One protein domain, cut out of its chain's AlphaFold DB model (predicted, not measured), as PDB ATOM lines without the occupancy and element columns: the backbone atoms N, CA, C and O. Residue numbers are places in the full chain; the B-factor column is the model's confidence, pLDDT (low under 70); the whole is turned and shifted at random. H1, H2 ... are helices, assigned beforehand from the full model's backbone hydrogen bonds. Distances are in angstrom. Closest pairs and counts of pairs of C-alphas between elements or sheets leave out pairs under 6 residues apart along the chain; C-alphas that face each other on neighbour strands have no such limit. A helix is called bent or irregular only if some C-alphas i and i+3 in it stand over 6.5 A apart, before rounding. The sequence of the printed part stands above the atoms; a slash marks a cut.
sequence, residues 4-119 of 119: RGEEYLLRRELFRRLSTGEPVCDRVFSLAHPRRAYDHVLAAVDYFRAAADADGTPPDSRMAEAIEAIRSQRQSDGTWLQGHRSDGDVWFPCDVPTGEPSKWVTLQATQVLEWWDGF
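Overview. This is residues 4 to 119 of the 119 residues of an uncharacterized protein of Brevibacterium antiquum (UniProt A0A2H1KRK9). Three helices, H2, H3 and H4, cross one another at steep tilts, each packed on the other two, and form the core; the short helix H1 lies near H2 and H3 at one end of the longest axis. Two long links without named elements make up much of the rest: residues 11 to 40 run along the side of the core away from H4, and the link of residues 72 to 102 loops out to the end opposite H1, around Trp 91. The printed part has 116 residues with four named helices, in the order H1, H2, H3, H4, and no named strand; the class is all helix, though the helices hold 48 of the 116 residues. The whole is compact, with a radius of gyration of the C-alphas of 14.2 A, and rounded, spanning 37 by 32 by 26 A.

Arrangement. H2, residues 41 to 55, touches H4, residues 103 to 117, at a steep tilt of 55 degrees, the same way; the closest C-alphas are those of Asp 46 and Val 112, 6.0 A apart. With residues 41 to 45 alone, H2 touches H3, residues 61 to 71, at a steep tilt of 49 degrees, opposite ways; the closest C-alphas, of Val 41 and Ala 66, are 5.8 A apart. H3 and H4 form a helical hairpin and touch at a steep tilt of 39 degrees, opposite ways, with the C-alphas of Ile 70 and Ala 109 closest at 6.8 A. H1, residues 4 to 10, is close to H3 but not clearly touching it; the C-alphas of Leu 10 and Arg 62 are the closest, 5.9 A apart. H1 and H2 are near each other, their closest C-alphas 8.4 A apart, while H1 and H4 are apart. In H1, H2 and H4 every O i to N i+4 pair is within hydrogen-bond range; in H3 5 of 7 are.

Along the chain. H2 is 21.0 A long from first to last C-alpha and begins at C-alpha 41, (68.773, 28.727, -122.095). H4 measures 20.8 A and ends at C-alpha 117, (66.454, 31.874, -105.617). H3 measures 15.3 A and is irregular, with C-alphas 62 and 65 7.4 A apart. H1 measures 10.0 A and begins at C-alpha 4, (55.596, 41.163, -127.709).

Size, cuts and confidence. The two C-alphas farthest apart are those of Trp 91 and Phe 119, the chain's last residue, at 41.3 A. The links from H1 to H2, 30 residues, and from H3 to H4, 31 residues, are long; the link from H2 to H3, 5 residues, is tight. Within the H3 to H4 link, residues 80 to 81 pair with residues 101 to 102, antiparallel. The printed part has no cut; its mean pLDDT is 94.5, and no printed residue is under 70.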
ATOM      1  N   ARG A   4      55.945  42.264-126.785       83.56
ATOM      2  CA  ARG A   4      55.596  41.163-127.709       83.56
ATOM      3  C   ARG A   4      56.708  40.128-127.876       83.56
ATOM      4  O   ARG A   4      56.396  38.964-128.104       83.56
ATOM      5  N   GLY A   5      57.970  40.548-127.808       89.88
ATOM      6  CA  GLY A   5      59.112  39.646-127.975       89.88
ATOM      7  C   GLY A   5      59.337  38.810-126.723       89.88
ATOM      8  O   GLY A   5      59.409  37.586-126.798       89.88
ATOM      9  N   GLU A   6      59.352  39.471-125.568       93.38
ATOM     10  CA  GLU A   6      59.493  38.817-124.266       93.38
ATOM     11  C   GLU A   6      58.347  37.851-123.993       93.38
ATOM     12  O   GLU A   6      58.591  36.689-123.685       93.38
ATOM     13  N   GLU A   7      57.104  38.278-124.221       95.69
ATOM     14  CA  GLU A   7      55.948  37.396-124.065       95.69
ATOM     15  C   GLU A   7      56.024  36.186-125.002       95.69
ATOM     16  O   GLU A   7      55.679  35.074-124.611       95.69
ATOM     17  N   TYR A   8      56.516  36.360-126.234       94.44
ATOM     18  CA  TYR A   8      56.718  35.229-127.138       94.44
ATOM     19  C   TYR A   8      57.747  34.232-126.593       94.44
ATOM     20  O   TYR A   8      57.497  33.031-126.672       94.44
ATOM     21  N   LEU A   9      58.867  34.705-126.034       95.38
ATOM     22  CA  LEU A   9      59.887  33.847-125.422       95.38
ATOM     23  C   LEU A   9      59.367  33.157-124.156       95.38
ATOM     24  O   LEU A   9      59.596  31.962-123.981       95.38
ATOM     25  N   LEU A  10      58.619  33.863-123.311       96.81
ATOM     26  CA  LEU A  10      58.053  33.304-122.083       96.81
ATOM     27  C   LEU A  10      56.978  32.252-122.373       96.81
ATOM     28  O   LEU A  10      56.967  31.198-121.746       96.81
ATOM     29  N   ARG A  11      56.120  32.466-123.380       96.56
ATOM     30  CA  ARG A  11      55.093  31.485-123.789       96.56
ATOM     31  C   ARG A  11      55.654  30.144-124.255       96.56
ATOM     32  O   ARG A  11      54.907  29.175-124.327       96.56
ATOM     33  N   ARG A  12      56.929  30.101-124.626       95.81
ATOM     34  CA  ARG A  12      57.638  28.895-125.066       95.81
ATOM     35  C   ARG A  12      58.717  28.452-124.083       95.81
ATOM     36  O   ARG A  12      59.646  27.755-124.491       95.81
ATOM     37  N   GLU A  13      58.640  28.934-122.841       97.06
ATOM     38  CA  GLU A  13      59.571  28.589-121.761       97.06
ATOM     39  C   GLU A  13      61.034  28.829-122.170       97.06
ATOM     40  O   GLU A  13      61.949  28.113-121.783       97.06
ATOM     41  N   LEU A  14      61.260  29.849-123.008       97.00
ATOM     42  CA  LEU A  14      62.529  30.256-123.622       97.00
ATOM     43  C   LEU A  14      63.093  29.287-124.682       97.00
ATOM     44  O   LEU A  14      63.526  29.734-125.751       97.00
ATOM     45  N   PHE A  15      63.043  27.973-124.461       96.56
ATOM     46  CA  PHE A  15      63.753  26.991-125.294       96.56
ATOM     47  C   PHE A  15      62.886  26.171-126.252       96.56
ATOM     48  O   PHE A  15      63.449  25.496-127.116       96.56
ATOM     49  N   ARG A  16      61.553  26.211-126.146       96.56
ATOM     50  CA  ARG A  16      60.660  25.386-126.977       96.56
ATOM     51  C   ARG A  16      60.191  26.104-128.240       96.56
ATOM     52  O   ARG A  16      60.208  27.327-128.356       96.56
ATOM     53  N   ARG A  17      59.723  25.348-129.227       95.44
ATOM     54  CA  ARG A  17      58.932  25.869-130.348       95.44
ATOM     55  C   ARG A  17      57.471  25.908-129.915       95.44
ATOM     56  O   ARG A  17      56.955  24.891-129.469       95.44
ATOM     57  N   LEU A  18      56.770  27.026-130.117       93.81
ATOM     58  CA  LEU A  18      55.337  27.105-129.778       93.81
ATOM     59  C   LEU A  18      54.469  26.119-130.566       93.81
ATOM     60  O   LEU A  18      53.423  25.707-130.084       93.81
ATOM     61  N   SER A  19      54.876  25.766-131.786       94.62
ATOM     62  CA  SER A  19      54.098  24.887-132.660       94.62
ATOM     63  C   SER A  19      54.192  23.409-132.291       94.62
ATOM     64  O   SER A  19      53.255  22.670-132.572       94.62
ATOM     65  N   THR A  20      55.313  22.967-131.714       95.94
ATOM     66  CA  THR A  20      55.576  21.541-131.463       95.94
ATOM     67  C   THR A  20      55.859  21.212-130.003       95.94
ATOM     68  O   THR A  20      55.828  20.044-129.650       95.94
ATOM     69  N   GLY A  21      56.173  22.195-129.156       95.75
ATOM     70  CA  GLY A  21      56.636  21.968-127.781       95.75
ATOM     71  C   GLY A  21      58.076  21.446-127.675       95.75
ATOM     72  O   GLY A  21      58.637  21.405-126.582       95.75
ATOM     73  N   GLU A  22      58.699  21.100-128.802       95.94
ATOM     74  CA  GLU A  22      60.068  20.581-128.870       95.94
ATOM     75  C   GLU A  22      61.124  21.682-128.692       95.94
ATOM     76  O   GLU A  22      60.855  22.841-129.033       95.94
ATOM     77  N   PRO A  23      62.347  21.345-128.238       96.25
ATOM     78  CA  PRO A  23      63.483  22.262-128.234       96.25
ATOM     79  C   PRO A  23      63.712  22.944-129.591       96.25
ATOM     80  O   PRO A  23      63.522  22.364-130.663       96.25
ATOM     81  N   VAL A  24      64.127  24.211-129.574       93.88
ATOM     82  CA  VAL A  24      64.259  24.995-130.814       93.88
ATOM     83  C   VAL A  24      65.432  24.612-131.684       93.88
ATOM     84  O   VAL A  24      65.335  24.739-132.910       93.88
ATOM     85  N   CYS A  25      66.491  24.118-131.061       91.88
ATOM     86  CA  CYS A  25      67.663  23.559-131.702       91.88
ATOM     87  C   CYS A  25      68.357  22.587-130.745       91.88
ATOM     88  O   CYS A  25      68.173  22.648-129.527       91.88
ATOM     89  N   ASP A  26      69.220  21.746-131.305       90.19
ATOM     90  CA  ASP A  26      69.939  20.705-130.565       90.19
ATOM     91  C   ASP A  26      70.892  21.276-129.502       90.19
ATOM     92  O   ASP A  26      71.246  20.601-128.539       90.19
ATOM     93  N   ARG A  27      71.312  22.538-129.661       90.75
ATOM     94  CA  ARG A  27      72.267  23.214-128.769       90.75
ATOM     95  C   ARG A  27      71.601  24.091-127.708       90.75
ATOM     96  O   ARG A  27      72.316  24.740-126.953       90.75
ATOM     97  N   VAL A  28      70.270  24.107-127.593       95.25
ATOM     98  CA  VAL A  28      69.584  25.052-126.690       95.25
ATOM     99  C   VAL A  28      69.934  24.846-125.209       95.25
ATOM    100  O   VAL A  28      69.885  25.790-124.426       95.25
ATOM    101  N   PHE A  29      70.355  23.640-124.822       96.88
ATOM    102  CA  PHE A  29      70.826  23.333-123.466       96.88
ATOM    103  C   PHE A  29      72.352  23.336-123.323       96.88
ATOM    104  O   PHE A  29      72.863  23.142-122.227       96.88
ATOM    105  N   SER A  30      73.085  23.587-124.410       96.12
ATOM    106  CA  SER A  30      74.544  23.648-124.421       96.12
ATOM    107  C   SER A  30      75.009  25.021-123.927       96.12
ATOM    108  O   SER A  30      75.191  25.950-124.717       96.12
ATOM    109  N   LEU A  31      75.149  25.162-122.605       96.88
ATOM    110  CA  LEU A  31      75.510  26.431-121.966       96.88
ATOM    111  C   LEU A  31      76.930  26.825-122.364       96.88
ATOM    112  O   LEU A  31      77.865  26.072-122.103       96.88
ATOM    113  N   ALA A  32      77.107  27.984-122.996       95.50
ATOM    114  CA  ALA A  32      78.404  28.336-123.548       95.50
ATOM    115  C   ALA A  32      78.763  29.814-123.412       95.50
ATOM    116  O   ALA A  32      77.919  30.694-123.233       95.50
ATOM    117  N   HIS A  33      80.058  30.083-123.537       94.00
ATOM    118  CA  HIS A  33      80.602  31.420-123.684       94.00
ATOM    119  C   HIS A  33      81.717  31.428-124.746       94.00
ATOM    120  O   HIS A  33      82.571  30.539-124.745       94.00
ATOM    121  N   PRO A  34      81.780  32.439-125.636       91.62
ATOM    122  CA  PRO A  34      80.896  33.604-125.738       91.62
ATOM    123  C   PRO A  34      79.568  33.303-126.446       91.62
ATOM    124  O   PRO A  34      79.510  32.479-127.359       91.62
ATOM    125  N   ARG A  35      78.521  34.052-126.077       86.62
ATOM    126  CA  ARG A  35      77.223  34.053-126.768       86.62
ATOM    127  C   ARG A  35      77.384  34.714-128.138       86.62
ATOM    128  O   ARG A  35      77.724  35.893-128.213       86.62
ATOM    129  N   ARG A  36      77.219  33.949-129.220       82.75
ATOM    130  CA  ARG A  36      77.336  34.443-130.605       82.75
ATOM    131  C   ARG A  36      76.094  34.077-131.413       82.75
ATOM    132  O   ARG A  36      75.021  34.577-131.124       82.75
ATOM    133  N   ALA A  37      76.241  33.226-132.428       75.38
ATOM    134  CA  ALA A  37      75.159  32.854-133.339       75.38
ATOM    135  C   ALA A  37      74.194  31.805-132.755       75.38
ATOM    136  O   ALA A  37      73.158  31.533-133.356       75.38
ATOM    137  N   TYR A  38      74.547  31.194-131.622       76.81
ATOM    138  CA  TYR A  38      73.759  30.148-130.984       76.81
ATOM    139  C   TYR A  38      73.109  30.684-129.712       76.81
ATOM    140  O   TYR A  38      73.812  31.099-128.789       76.81
ATOM    141  N   ASP A  39      71.780  30.629-129.669       79.25
ATOM    142  CA  ASP A  39      71.006  30.878-128.457       79.25
ATOM    143  C   ASP A  39      70.852  29.593-127.641       79.25
ATOM    144  O   ASP A  39      70.558  28.517-128.170       79.25
ATOM    145  N   HIS A  40      71.026  29.726-126.329       94.00
ATOM    146  CA  HIS A  40      70.855  28.665-125.342       94.00
ATOM    147  C   HIS A  40      70.160  29.215-124.091       94.00
ATOM    148  O   HIS A  40      70.141  30.426-123.863       94.00
ATOM    149  N   VAL A  41      69.606  28.340-123.250       96.81
ATOM    150  CA  VAL A  41      68.773  28.727-122.095       96.81
ATOM    151  C   VAL A  41      69.449  29.743-121.177       96.81
ATOM    152  O   VAL A  41      68.826  30.738-120.825       96.81
ATOM    153  N   LEU A  42      70.739  29.576-120.866       97.75
ATOM    154  CA  LEU A  42      71.464  30.535-120.021       97.75
ATOM    155  C   LEU A  42      71.541  31.940-120.636       97.75
ATOM    156  O   LEU A  42      71.477  32.924-119.908       97.75
ATOM    157  N   ALA A  43      71.637  32.051-121.965       95.31
ATOM    158  CA  ALA A  43      71.629  33.343-122.639       95.31
ATOM    159  C   ALA A  43      70.281  34.050-122.473       95.31
ATOM    160  O   ALA A  43      70.244  35.223-122.106       95.31
ATOM    161  N   ALA A  44      69.192  33.314-122.704       95.81
ATOM    162  CA  ALA A  44      67.839  33.837-122.583       95.81
ATOM    163  C   ALA A  44      67.517  34.239-121.137       95.81
ATOM    164  O   ALA A  44      67.032  35.342-120.905       95.81
ATOM    165  N   VAL A  45      67.828  33.386-120.158       97.94
ATOM    166  CA  VAL A  45      67.541  33.688-118.749       97.94
ATOM    167  C   VAL A  45      68.375  34.869-118.245       97.94
ATOM    168  O   VAL A  45      67.836  35.727-117.556       97.94
ATOM    169  N   ASP A  46      69.655  34.980-118.616       96.88
ATOM    170  CA  ASP A  46      70.476  36.132-118.216       96.88
ATOM    171  C   ASP A  46      69.978  37.455-118.830       96.88
ATOM    172  O   ASP A  46      70.047  38.492-118.172       96.88
ATOM    173  N   TYR A  47      69.399  37.431-120.041       95.62
ATOM    174  CA  TYR A  47      68.677  38.593-120.576       95.62
ATOM    175  C   TYR A  47      67.498  38.983-119.672       95.62
ATOM    176  O   TYR A  47      67.397  40.142-119.274       95.62
ATOM    177  N   PHE A  48      66.635  38.026-119.310       97.06
ATOM    178  CA  PHE A  48      65.472  38.300-118.456       97.06
ATOM    179  C   PHE A  48      65.873  38.754-117.054       97.06
ATOM    180  O   PHE A  48      65.238  39.655-116.520       97.06
ATOM    181  N   ARG A  49      66.950  38.200-116.492       97.31
ATOM    182  CA  ARG A  49      67.549  38.682-115.244       97.31
ATOM    183  C   ARG A  49      67.925  40.158-115.352       97.31
ATOM    184  O   ARG A  49      67.549  40.946-114.492       97.31
ATOM    185  N   ALA A  50      68.669  40.534-116.392       96.31
ATOM    186  CA  ALA A  50      69.116  41.911-116.584       96.31
ATOM    187  C   ALA A  50      67.948  42.881-116.837       96.31
ATOM    188  O   ALA A  50      67.959  43.995-116.320       96.31
ATOM    189  N   ALA A  51      66.937  42.459-117.602       95.50
ATOM    190  CA  ALA A  51      65.723  43.244-117.827       95.50
ATOM    191  C   ALA A  51      64.913  43.419-116.532       95.50
ATOM    192  O   ALA A  51      64.515  44.532-116.198       95.50
ATOM    193  N   ALA A  52      64.734  42.341-115.764       94.44
ATOM    194  CA  ALA A  52      64.016  42.367-114.496       94.44
ATOM    195  C   ALA A  52      64.701  43.262-113.452       94.44
ATOM    196  O   ALA A  52      64.018  44.020-112.769       94.44
ATOM    197  N   ASP A  53      66.035  43.219-113.370       93.88
ATOM    198  CA  ASP A  53      66.840  44.100-112.513       93.88
ATOM    199  C   ASP A  53      66.680  45.580-112.905       93.88
ATOM    200  O   ASP A  53      66.463  46.435-112.048       93.88
ATOM    201  N   ALA A  54      66.692  45.884-114.209       94.44
ATOM    202  CA  ALA A  54      66.493  47.244-114.710       94.44
ATOM    203  C   ALA A  54      65.073  47.785-114.447       94.44
ATOM    204  O   ALA A  54      64.915  48.966-114.130       94.44
ATOM    205  N   ASP A  55      64.055  46.930-114.560       93.56
ATOM    206  CA  ASP A  55      62.646  47.302-114.387       93.56
ATOM    207  C   ASP A  55      62.145  47.145-112.935       93.56
ATOM    208  O   ASP A  55      61.029  47.562-112.618       93.56
ATOM    209  N   GLY A  56      62.943  46.549-112.041       93.12
ATOM    210  CA  GLY A  56      62.565  46.265-110.653       93.12
ATOM    211  C   GLY A  56      61.429  45.243-110.528       93.12
ATOM    212  O   GLY A  56      60.572  45.371-109.651       93.12
ATOM    213  N   THR A  57      61.383  44.256-111.425       93.56
ATOM    214  CA  THR A  57      60.318  43.242-111.482       93.56
ATOM    215  C   THR A  57      60.804  41.880-110.976       93.56
ATOM    216  O   THR A  57      61.994  41.576-111.064       93.56
ATOM    217  N   PRO A  58      59.914  41.043-110.411       94.69
ATOM    218  CA  PRO A  58      60.286  39.696-109.990       94.69
ATOM    219  C   PRO A  58      60.499  38.760-111.197       94.69
ATOM    220  O   PRO A  58      59.975  39.030-112.284       94.69
ATOM    221  N   PRO A  59      61.206  37.628-111.019       95.88
ATOM    222  CA  PRO A  59      61.335  36.603-112.048       95.88
ATOM    223  C   PRO A  59      59.970  36.062-112.505       95.88
ATOM    224  O   PRO A  59      59.078  35.808-111.695       95.88
ATOM    225  N   ASP A  60      59.806  35.831-113.810       97.06
ATOM    226  CA  ASP A  60      58.599  35.196-114.353       97.06
ATOM    227  C   ASP A  60      58.654  33.668-114.176       97.06
ATOM    228  O   ASP A  60      59.558  32.992-114.675       97.06
ATOM    229  N   SER A  61      57.641  33.113-113.505       97.19
ATOM    230  CA  SER A  61      57.519  31.675-113.210       97.19
ATOM    231  C   SER A  61      57.622  30.750-114.435       97.19
ATOM    232  O   SER A  61      58.043  29.603-114.296       97.19
ATOM    233  N   ARG A  62      57.309  31.235-115.646       97.75
ATOM    234  CA  ARG A  62      57.404  30.462-116.900       97.75
ATOM    235  C   ARG A  62      58.841  30.100-117.286       97.75
ATOM    236  O   ARG A  62      59.049  29.293-118.185       97.75
ATOM    237  N   MET A  63      59.841  30.677-116.618       98.25
ATOM    238  CA  MET A  63      61.251  30.328-116.807       98.25
ATOM    239  C   MET A  63      61.712  29.144-115.943       98.25
ATOM    240  O   MET A  63      62.857  28.719-116.091       98.25
ATOM    241  N   ALA A  64      60.857  28.590-115.076       98.25
ATOM    242  CA  ALA A  64      61.242  27.555-114.111       98.25
ATOM    243  C   ALA A  64      61.916  26.329-114.757       98.25
ATOM    244  O   ALA A  64      62.936  25.860-114.256       98.25
ATOM    245  N   GLU A  65      61.420  25.846-115.901       98.25
ATOM    246  CA  GLU A  65      62.051  24.716-116.602       98.25
ATOM    247  C   GLU A  65      63.436  25.069-117.163       98.25
ATOM    248  O   GLU A  65      64.368  24.270-117.082       98.25
ATOM    249  N   ALA A  66      63.606  26.283-117.695       98.44
ATOM    250  CA  ALA A  66      64.903  26.752-118.179       98.44
ATOM    251  C   ALA A  66      65.908  26.917-117.025       98.44
ATOM    252  O   ALA A  66      67.082  26.578-117.177       98.44
ATOM    253  N   ILE A  67      65.445  27.392-115.865       98.62
ATOM    254  CA  ILE A  67      66.236  27.484-114.634       98.62
ATOM    255  C   ILE A  67      66.685  26.100-114.170       98.62
ATOM    256  O   ILE A  67      67.866  25.912-113.885       98.62
ATOM    257  N   GLU A  68      65.783  25.120-114.139       98.62
ATOM    258  CA  GLU A  68      66.128  23.755-113.733       98.62
ATOM    259  C   GLU A  68      67.107  23.100-114.719       98.62
ATOM    260  O   GLU A  68      68.066  22.437-114.317       98.62
ATOM    261  N   ALA A  69      66.963  23.372-116.018       98.44
ATOM    262  CA  ALA A  69      67.928  22.938-117.026       98.44
ATOM    263  C   ALA A  69      69.329  23.550-116.819       98.44
ATOM    264  O   ALA A  69      70.330  22.916-117.147       98.44
ATOM    265  N   ILE A  70      69.430  24.766-116.272       98.69
ATOM    266  CA  ILE A  70      70.714  25.373-115.892       98.69
ATOM    267  C   ILE A  70      71.231  24.747-114.591       98.69
ATOM    268  O   ILE A  70      72.398  24.361-114.517       98.69
ATOM    269  N   ARG A  71      70.377  24.624-113.568       98.69
ATOM    270  CA  ARG A  71      70.739  24.110-112.238       98.69
ATOM    271  C   ARG A  71      71.240  22.671-112.290       98.69
ATOM    272  O   ARG A  71      72.274  22.379-111.697       98.69
ATOM    273  N   SER A  72      70.566  21.807-113.044       98.62
ATOM    274  CA  SER A  72      70.931  20.394-113.214       98.62
ATOM    275  C   SER A  72      72.294  20.173-113.883       98.62
ATOM    276  O   SER A  72      72.885  19.108-113.727       98.62
ATOM    277  N   GLN A  73      72.828  21.175-114.588       98.69
ATOM    278  CA  GLN A  73      74.160  21.121-115.198       98.69
ATOM    279  C   GLN A  73      75.288  21.567-114.254       98.69
ATOM    280  O   GLN A  73      76.464  21.480-114.627       98.69
ATOM    281  N   ARG A  74      74.959  22.037-113.039       98.69
ATOM    282  CA  ARG A  74      75.953  22.402-112.025       98.69
ATOM    283  C   ARG A  74      76.732  21.155-111.612       98.69
ATOM    284  O   ARG A  74      76.155  20.161-111.179       98.69
ATOM    285  N   GLN A  75      78.050  21.219-111.731       98.56
ATOM    286  CA  GLN A  75      78.953  20.163-111.292       98.56
ATOM    287  C   GLN A  75      79.003  20.097-109.758       98.56
ATOM    288  O   GLN A  75      78.607  21.032-109.057       98.56
ATOM    289  N   SER A  76      79.525  18.996-109.210       98.00
ATOM    290  CA  SER A  76      79.623  18.800-107.755       98.00
ATOM    291  C   SER A  76      80.507  19.833-107.050       98.00
ATOM    292  O   SER A  76      80.342  20.063-105.857       98.00
ATOM    293  N   ASP A  77      81.447  20.443-107.773       97.81
ATOM    294  CA  ASP A  77      82.311  21.521-107.280       97.81
ATOM    295  C   ASP A  77      81.684  22.922-107.432       97.81
ATOM    296  O   ASP A  77      82.317  23.927-107.115       97.81
ATOM    297  N   GLY A  78      80.436  22.994-107.906       98.25
ATOM    298  CA  GLY A  78      79.703  24.237-108.112       98.25
ATOM    299  C   GLY A  78      79.990  24.942-109.437       98.25
ATOM    300  O   GLY A  78      79.439  26.019-109.657       98.25
ATOM    301  N   THR A  79      80.815  24.370-110.317       98.62
ATOM    302  CA  THR A  79      81.121  24.948-111.634       98.62
ATOM    303  C   THR A  79      80.163  24.465-112.724       98.62
ATOM    304  O   THR A  79      79.347  23.567-112.518       98.62
ATOM    305  N   TRP A  80      80.257  25.069-113.908       98.69
ATOM    306  CA  TRP A  80      79.622  24.591-115.135       98.69
ATOM    307  C   TRP A  80      80.665  24.386-116.218       98.69
ATOM    308  O   TRP A  80      81.633  25.140-116.328       98.69
ATOM    309  N   LEU A  81      80.436  23.374-117.047       98.56
ATOM    310  CA  LEU A  81      81.297  23.069-118.178       98.56
ATOM    311  C   LEU A  81      80.945  23.950-119.380       98.56
ATOM    312  O   LEU A  81      79.789  24.325-119.576       98.56
ATOM    313  N   GLN A  82      81.935  24.240-120.220       97.44
ATOM    314  CA  GLN A  82      81.700  24.803-121.546       97.44
ATOM    315  C   GLN A  82      80.924  23.796-122.403       97.44
ATOM    316  O   GLN A  82      81.428  22.717-122.713       97.44
ATOM    317  N   GLY A  83      79.718  24.148-122.837       95.69
ATOM    318  CA  GLY A  83      78.858  23.257-123.614       95.69
ATOM    319  C   GLY A  83      79.261  23.128-125.084       95.69
ATOM    320  O   GLY A  83      79.167  22.040-125.654       95.69
ATOM    321  N   HIS A  84      79.687  24.220-125.719       91.88
ATOM    322  CA  HIS A  84      80.175  24.215-127.098       91.88
ATOM    323  C   HIS A  84      81.065  25.427-127.377       91.88
ATOM    324  O   HIS A  84      81.110  26.386-126.610       91.88
ATOM    325  N   ARG A  85      81.742  25.409-128.528       88.62
ATOM    326  CA  ARG A  85      82.411  26.582-129.094       88.62
ATOM    327  C   ARG A  85      81.753  26.955-130.411       88.62
ATOM    328  O   ARG A  85      81.227  26.103-131.119       88.62
ATOM    329  N   SER A  86      81.755  28.247-130.718       83.06
ATOM    330  CA  SER A  86      81.341  28.709-132.042       83.06
ATOM    331  C   SER A  86      82.320  28.194-133.097       83.06
ATOM    332  O   SER A  86      83.527  28.230-132.869       83.06
ATOM    333  N   ASP A  87      81.794  27.768-134.243       82.19
ATOM    334  CA  ASP A  87      82.563  27.118-135.317       82.19
ATOM    335  C   ASP A  87      83.394  28.105-136.169       82.19
ATOM    336  O   ASP A  87      84.080  27.700-137.101       82.19
ATOM    337  N   GLY A  88      83.309  29.409-135.885       83.56
ATOM    338  CA  GLY A  88      84.030  30.451-136.618       83.56
ATOM    339  C   GLY A  88      85.465  30.658-136.129       83.56
ATOM    340  O   GLY A  88      85.743  30.549-134.932       83.56
ATOM    341  N   ASP A  89      86.352  31.034-137.052       86.31
ATOM    342  CA  ASP A  89      87.753  31.328-136.755       86.31
ATOM    343  C   ASP A  89      87.902  32.514-135.795       86.31
ATOM    344  O   ASP A  89      87.244  33.553-135.917       86.31
ATOM    345  N   VAL A  90      88.805  32.362-134.827       89.06
ATOM    346  CA  VAL A  90      89.138  33.388-133.835       89.06
ATOM    347  C   VAL A  90      90.648  33.490-133.673       89.06
ATOM    348  O   VAL A  90      91.354  32.489-133.726       89.06
ATOM    349  N   TRP A  91      91.142  34.700-133.407       89.56
ATOM    350  CA  TRP A  91      92.559  34.932-133.102       89.56
ATOM    351  C   TRP A  91      93.001  34.232-131.812       89.56
ATOM    352  O   TRP A  91      94.122  33.742-131.720       89.56
ATOM    353  N   PHE A  92      92.111  34.172-130.818       88.81
ATOM    354  CA  PHE A  92      92.304  33.432-129.577       88.81
ATOM    355  C   PHE A  92      90.950  32.950-129.024       88.81
ATOM    356  O   PHE A  92      89.944  33.658-129.152       88.81
ATOM    357  N   PRO A  93      90.890  31.754-128.408       88.06
ATOM    358  CA  PRO A  93      89.730  31.323-127.631       88.06
ATOM    359  C   PRO A  93      89.439  32.315-126.495       88.06
ATOM    360  O   PRO A  93      90.347  32.695-125.764       88.06
ATOM    361  N   CYS A  94      88.177  32.723-126.326       89.56
ATOM    362  CA  CYS A  94      87.779  33.595-125.209       89.56
ATOM    363  C   CYS A  94      87.602  32.823-123.890       89.56
ATOM    364  O   CYS A  94      87.600  33.414-122.813       89.56
ATOM    365  N   ASP A  95      87.407  31.512-123.988       94.00
ATOM    366  CA  ASP A  95      87.125  30.626-122.870       94.00
ATOM    367  C   ASP A  95      87.641  29.212-123.179       94.00
ATOM    368  O   ASP A  95      88.203  28.967-124.256       94.00
ATOM    369  N   VAL A  96      87.462  28.299-122.229       95.62
ATOM    370  CA  VAL A  96      87.965  26.923-122.277       95.62
ATOM    371  C   VAL A  96      87.329  26.078-123.400       95.62
ATOM    372  O   VAL A  96      86.253  26.421-123.912       95.62
ATOM    373  N   PRO A  97      87.989  24.983-123.832       95.62
ATOM    374  CA  PRO A  97      87.403  23.957-124.694       95.62
ATOM    375  C   PRO A  97      86.096  23.364-124.156       95.62
ATOM    376  O   PRO A  97      85.826  23.384-122.960       95.62
ATOM    377  N   THR A  98      85.291  22.797-125.057       95.56
ATOM    378  CA  THR A  98      84.070  22.063-124.695       95.56
ATOM    379  C   THR A  98      84.369  20.965-123.673       95.56
ATOM    380  O   THR A  98      85.292  20.178-123.868       95.56
ATOM    381  N   GLY A  99      83.554  20.882-122.623       97.62
ATOM    382  CA  GLY A  99      83.668  19.889-121.555       97.62
ATOM    383  C   GLY A  99      84.586  20.292-120.402       97.62
ATOM    384  O   GLY A  99      84.622  19.585-119.400       97.62
ATOM    385  N   GLU A 100      85.294  21.419-120.496       98.31
ATOM    386  CA  GLU A 100      86.116  21.932-119.397       98.31
ATOM    387  C   GLU A 100      85.337  22.929-118.520       98.31
ATOM    388  O   GLU A 100      84.460  23.635-119.033       98.31
ATOM    389  N   PRO A 101      85.645  23.033-117.210       98.38
ATOM    390  CA  PRO A 101      85.025  24.015-116.321       98.38
ATOM    391  C   PRO A 101      85.244  25.455-116.803       98.38
ATOM    392  O   PRO A 101      86.362  25.976-116.805       98.38
ATOM    393  N   SER A 102      84.160  26.119-117.201       98.19
ATOM    394  CA  SER A 102      84.178  27.486-117.718       98.19
ATOM    395  C   SER A 102      83.941  28.491-116.601       98.19
ATOM    396  O   SER A 102      82.920  28.460-115.908       98.19
ATOM    397  N   LYS A 103      84.843  29.468-116.472       98.06
ATOM    398  CA  LYS A 103      84.663  30.585-115.533       98.06
ATOM    399  C   LYS A 103      83.490  31.479-115.936       98.06
ATOM    400  O   LYS A 103      82.749  31.939-115.072       98.06
ATOM    401  N   TRP A 104      83.301  31.706-117.234       97.25
ATOM    402  CA  TRP A 104      82.261  32.600-117.740       97.25
ATOM    403  C   TRP A 104      80.865  31.998-117.659       97.25
ATOM    404  O   TRP A 104      79.922  32.707-117.304       97.25
ATOM    405  N   VAL A 105      80.720  30.710-117.978       98.00
ATOM    406  CA  VAL A 105      79.449  29.998-117.817       98.00
ATOM    407  C   VAL A 105      79.122  29.887-116.331       98.00
ATOM    408  O   VAL A 105      78.002  30.202-115.947       98.00
ATOM    409  N   THR A 106      80.109  29.558-115.486       98.62
ATOM    410  CA  THR A 106      79.918  29.497-114.026       98.62
ATOM    411  C   THR A 106      79.456  30.835-113.454       98.62
ATOM    412  O   THR A 106      78.501  30.858-112.682       98.62
ATOM    413  N   LEU A 107      80.071  31.953-113.859       98.25
ATOM    414  CA  LEU A 107      79.670  33.289-113.412       98.25
ATOM    415  C   LEU A 107      78.210  33.590-113.778       98.25
ATOM    416  O   LEU A 107      77.414  33.923-112.905       98.25
ATOM    417  N   GLN A 108      77.856  33.440-115.056       97.62
ATOM    418  CA  GLN A 108      76.507  33.739-115.547       97.62
ATOM    419  C   GLN A 108      75.453  32.823-114.908       97.62
ATOM    420  O   GLN A 108      74.406  33.297-114.476       97.62
ATOM    421  N   ALA A 109      75.726  31.517-114.819       98.56
ATOM    422  CA  ALA A 109      74.803  30.554-114.222       98.56
ATOM    423  C   ALA A 109      74.610  30.811-112.723       98.56
ATOM    424  O   ALA A 109      73.486  30.751-112.235       98.56
ATOM    425  N   THR A 110      75.680  31.162-112.006       98.56
ATOM    426  CA  THR A 110      75.593  31.546-110.591       98.56
ATOM    427  C   THR A 110      74.723  32.782-110.415       98.56
ATOM    428  O   THR A 110      73.765  32.726-109.656       98.56
ATOM    429  N   GLN A 111      74.974  33.848-111.182       97.88
ATOM    430  CA  GLN A 111      74.185  35.082-111.109       97.88
ATOM    431  C   GLN A 111      72.701  34.854-111.407       97.88
ATOM    432  O   GLN A 111      71.838  35.415-110.739       97.88
ATOM    433  N   VAL A 112      72.398  34.028-112.410       98.31
ATOM    434  CA  VAL A 112      71.022  33.659-112.753       98.31
ATOM    435  C   VAL A 112      70.345  32.894-111.619       98.31
ATOM    436  O   VAL A 112      69.204  33.203-111.288       98.31
ATOM    437  N   LEU A 113      71.022  31.912-111.023       98.56
ATOM    438  CA  LEU A 113      70.426  31.094-109.967       98.56
ATOM    439  C   LEU A 113      70.299  31.853-108.645       98.56
ATOM    440  O   LEU A 113      69.280  31.714-107.985       98.56
ATOM    441  N   GLU A 114      71.276  32.688-108.285       97.75
ATOM    442  CA  GLU A 114      71.185  33.572-107.115       97.75
ATOM    443  C   GLU A 114      70.041  34.576-107.254       97.75
ATOM    444  O   GLU A 114      69.288  34.785-106.307       97.75
ATOM    445  N   TRP A 115      69.883  35.167-108.442       97.31
ATOM    446  CA  TRP A 115      68.746  36.034-108.726       97.31
ATOM    447  C   TRP A 115      67.422  35.277-108.631       97.31
ATOM    448  O   TRP A 115      66.506  35.774-107.994       97.31
ATOM    449  N   TRP A 116      67.316  34.086-109.225       98.06
ATOM    450  CA  TRP A 116      66.083  33.296-109.190       98.06
ATOM    451  C   TRP A 116      65.699  32.852-107.773       98.06
ATOM    452  O   TRP A 116      64.534  32.950-107.408       98.06
ATOM    453  N   ASP A 117      66.669  32.387-106.979       96.88
ATOM    454  CA  ASP A 117      66.454  31.874-105.617       96.88
ATOM    455  C   ASP A 117      66.249  32.990-104.574       96.88
ATOM    456  O   ASP A 117      65.876  32.715-103.433       96.88
ATOM    457  N   GLY A 118      66.529  34.245-104.938       91.44
ATOM    458  CA  GLY A 118      66.345  35.418-104.080       91.44
ATOM    459  C   GLY A 118      64.902  35.931-103.984       91.44
ATOM    460  O   GLY A 118      64.664  36.877-103.229       91.44
ATOM    461  N   PHE A 119      63.965  35.338-104.730       70.00
ATOM    462  CA  PHE A 119      62.530  35.655-104.734       70.00
ATOM    463  C   PHE A 119      61.696  34.450-104.289       70.00
ATOM    464  O   PHE A 119      60.595  34.694-103.741       70.00
TER     465      PHE A 119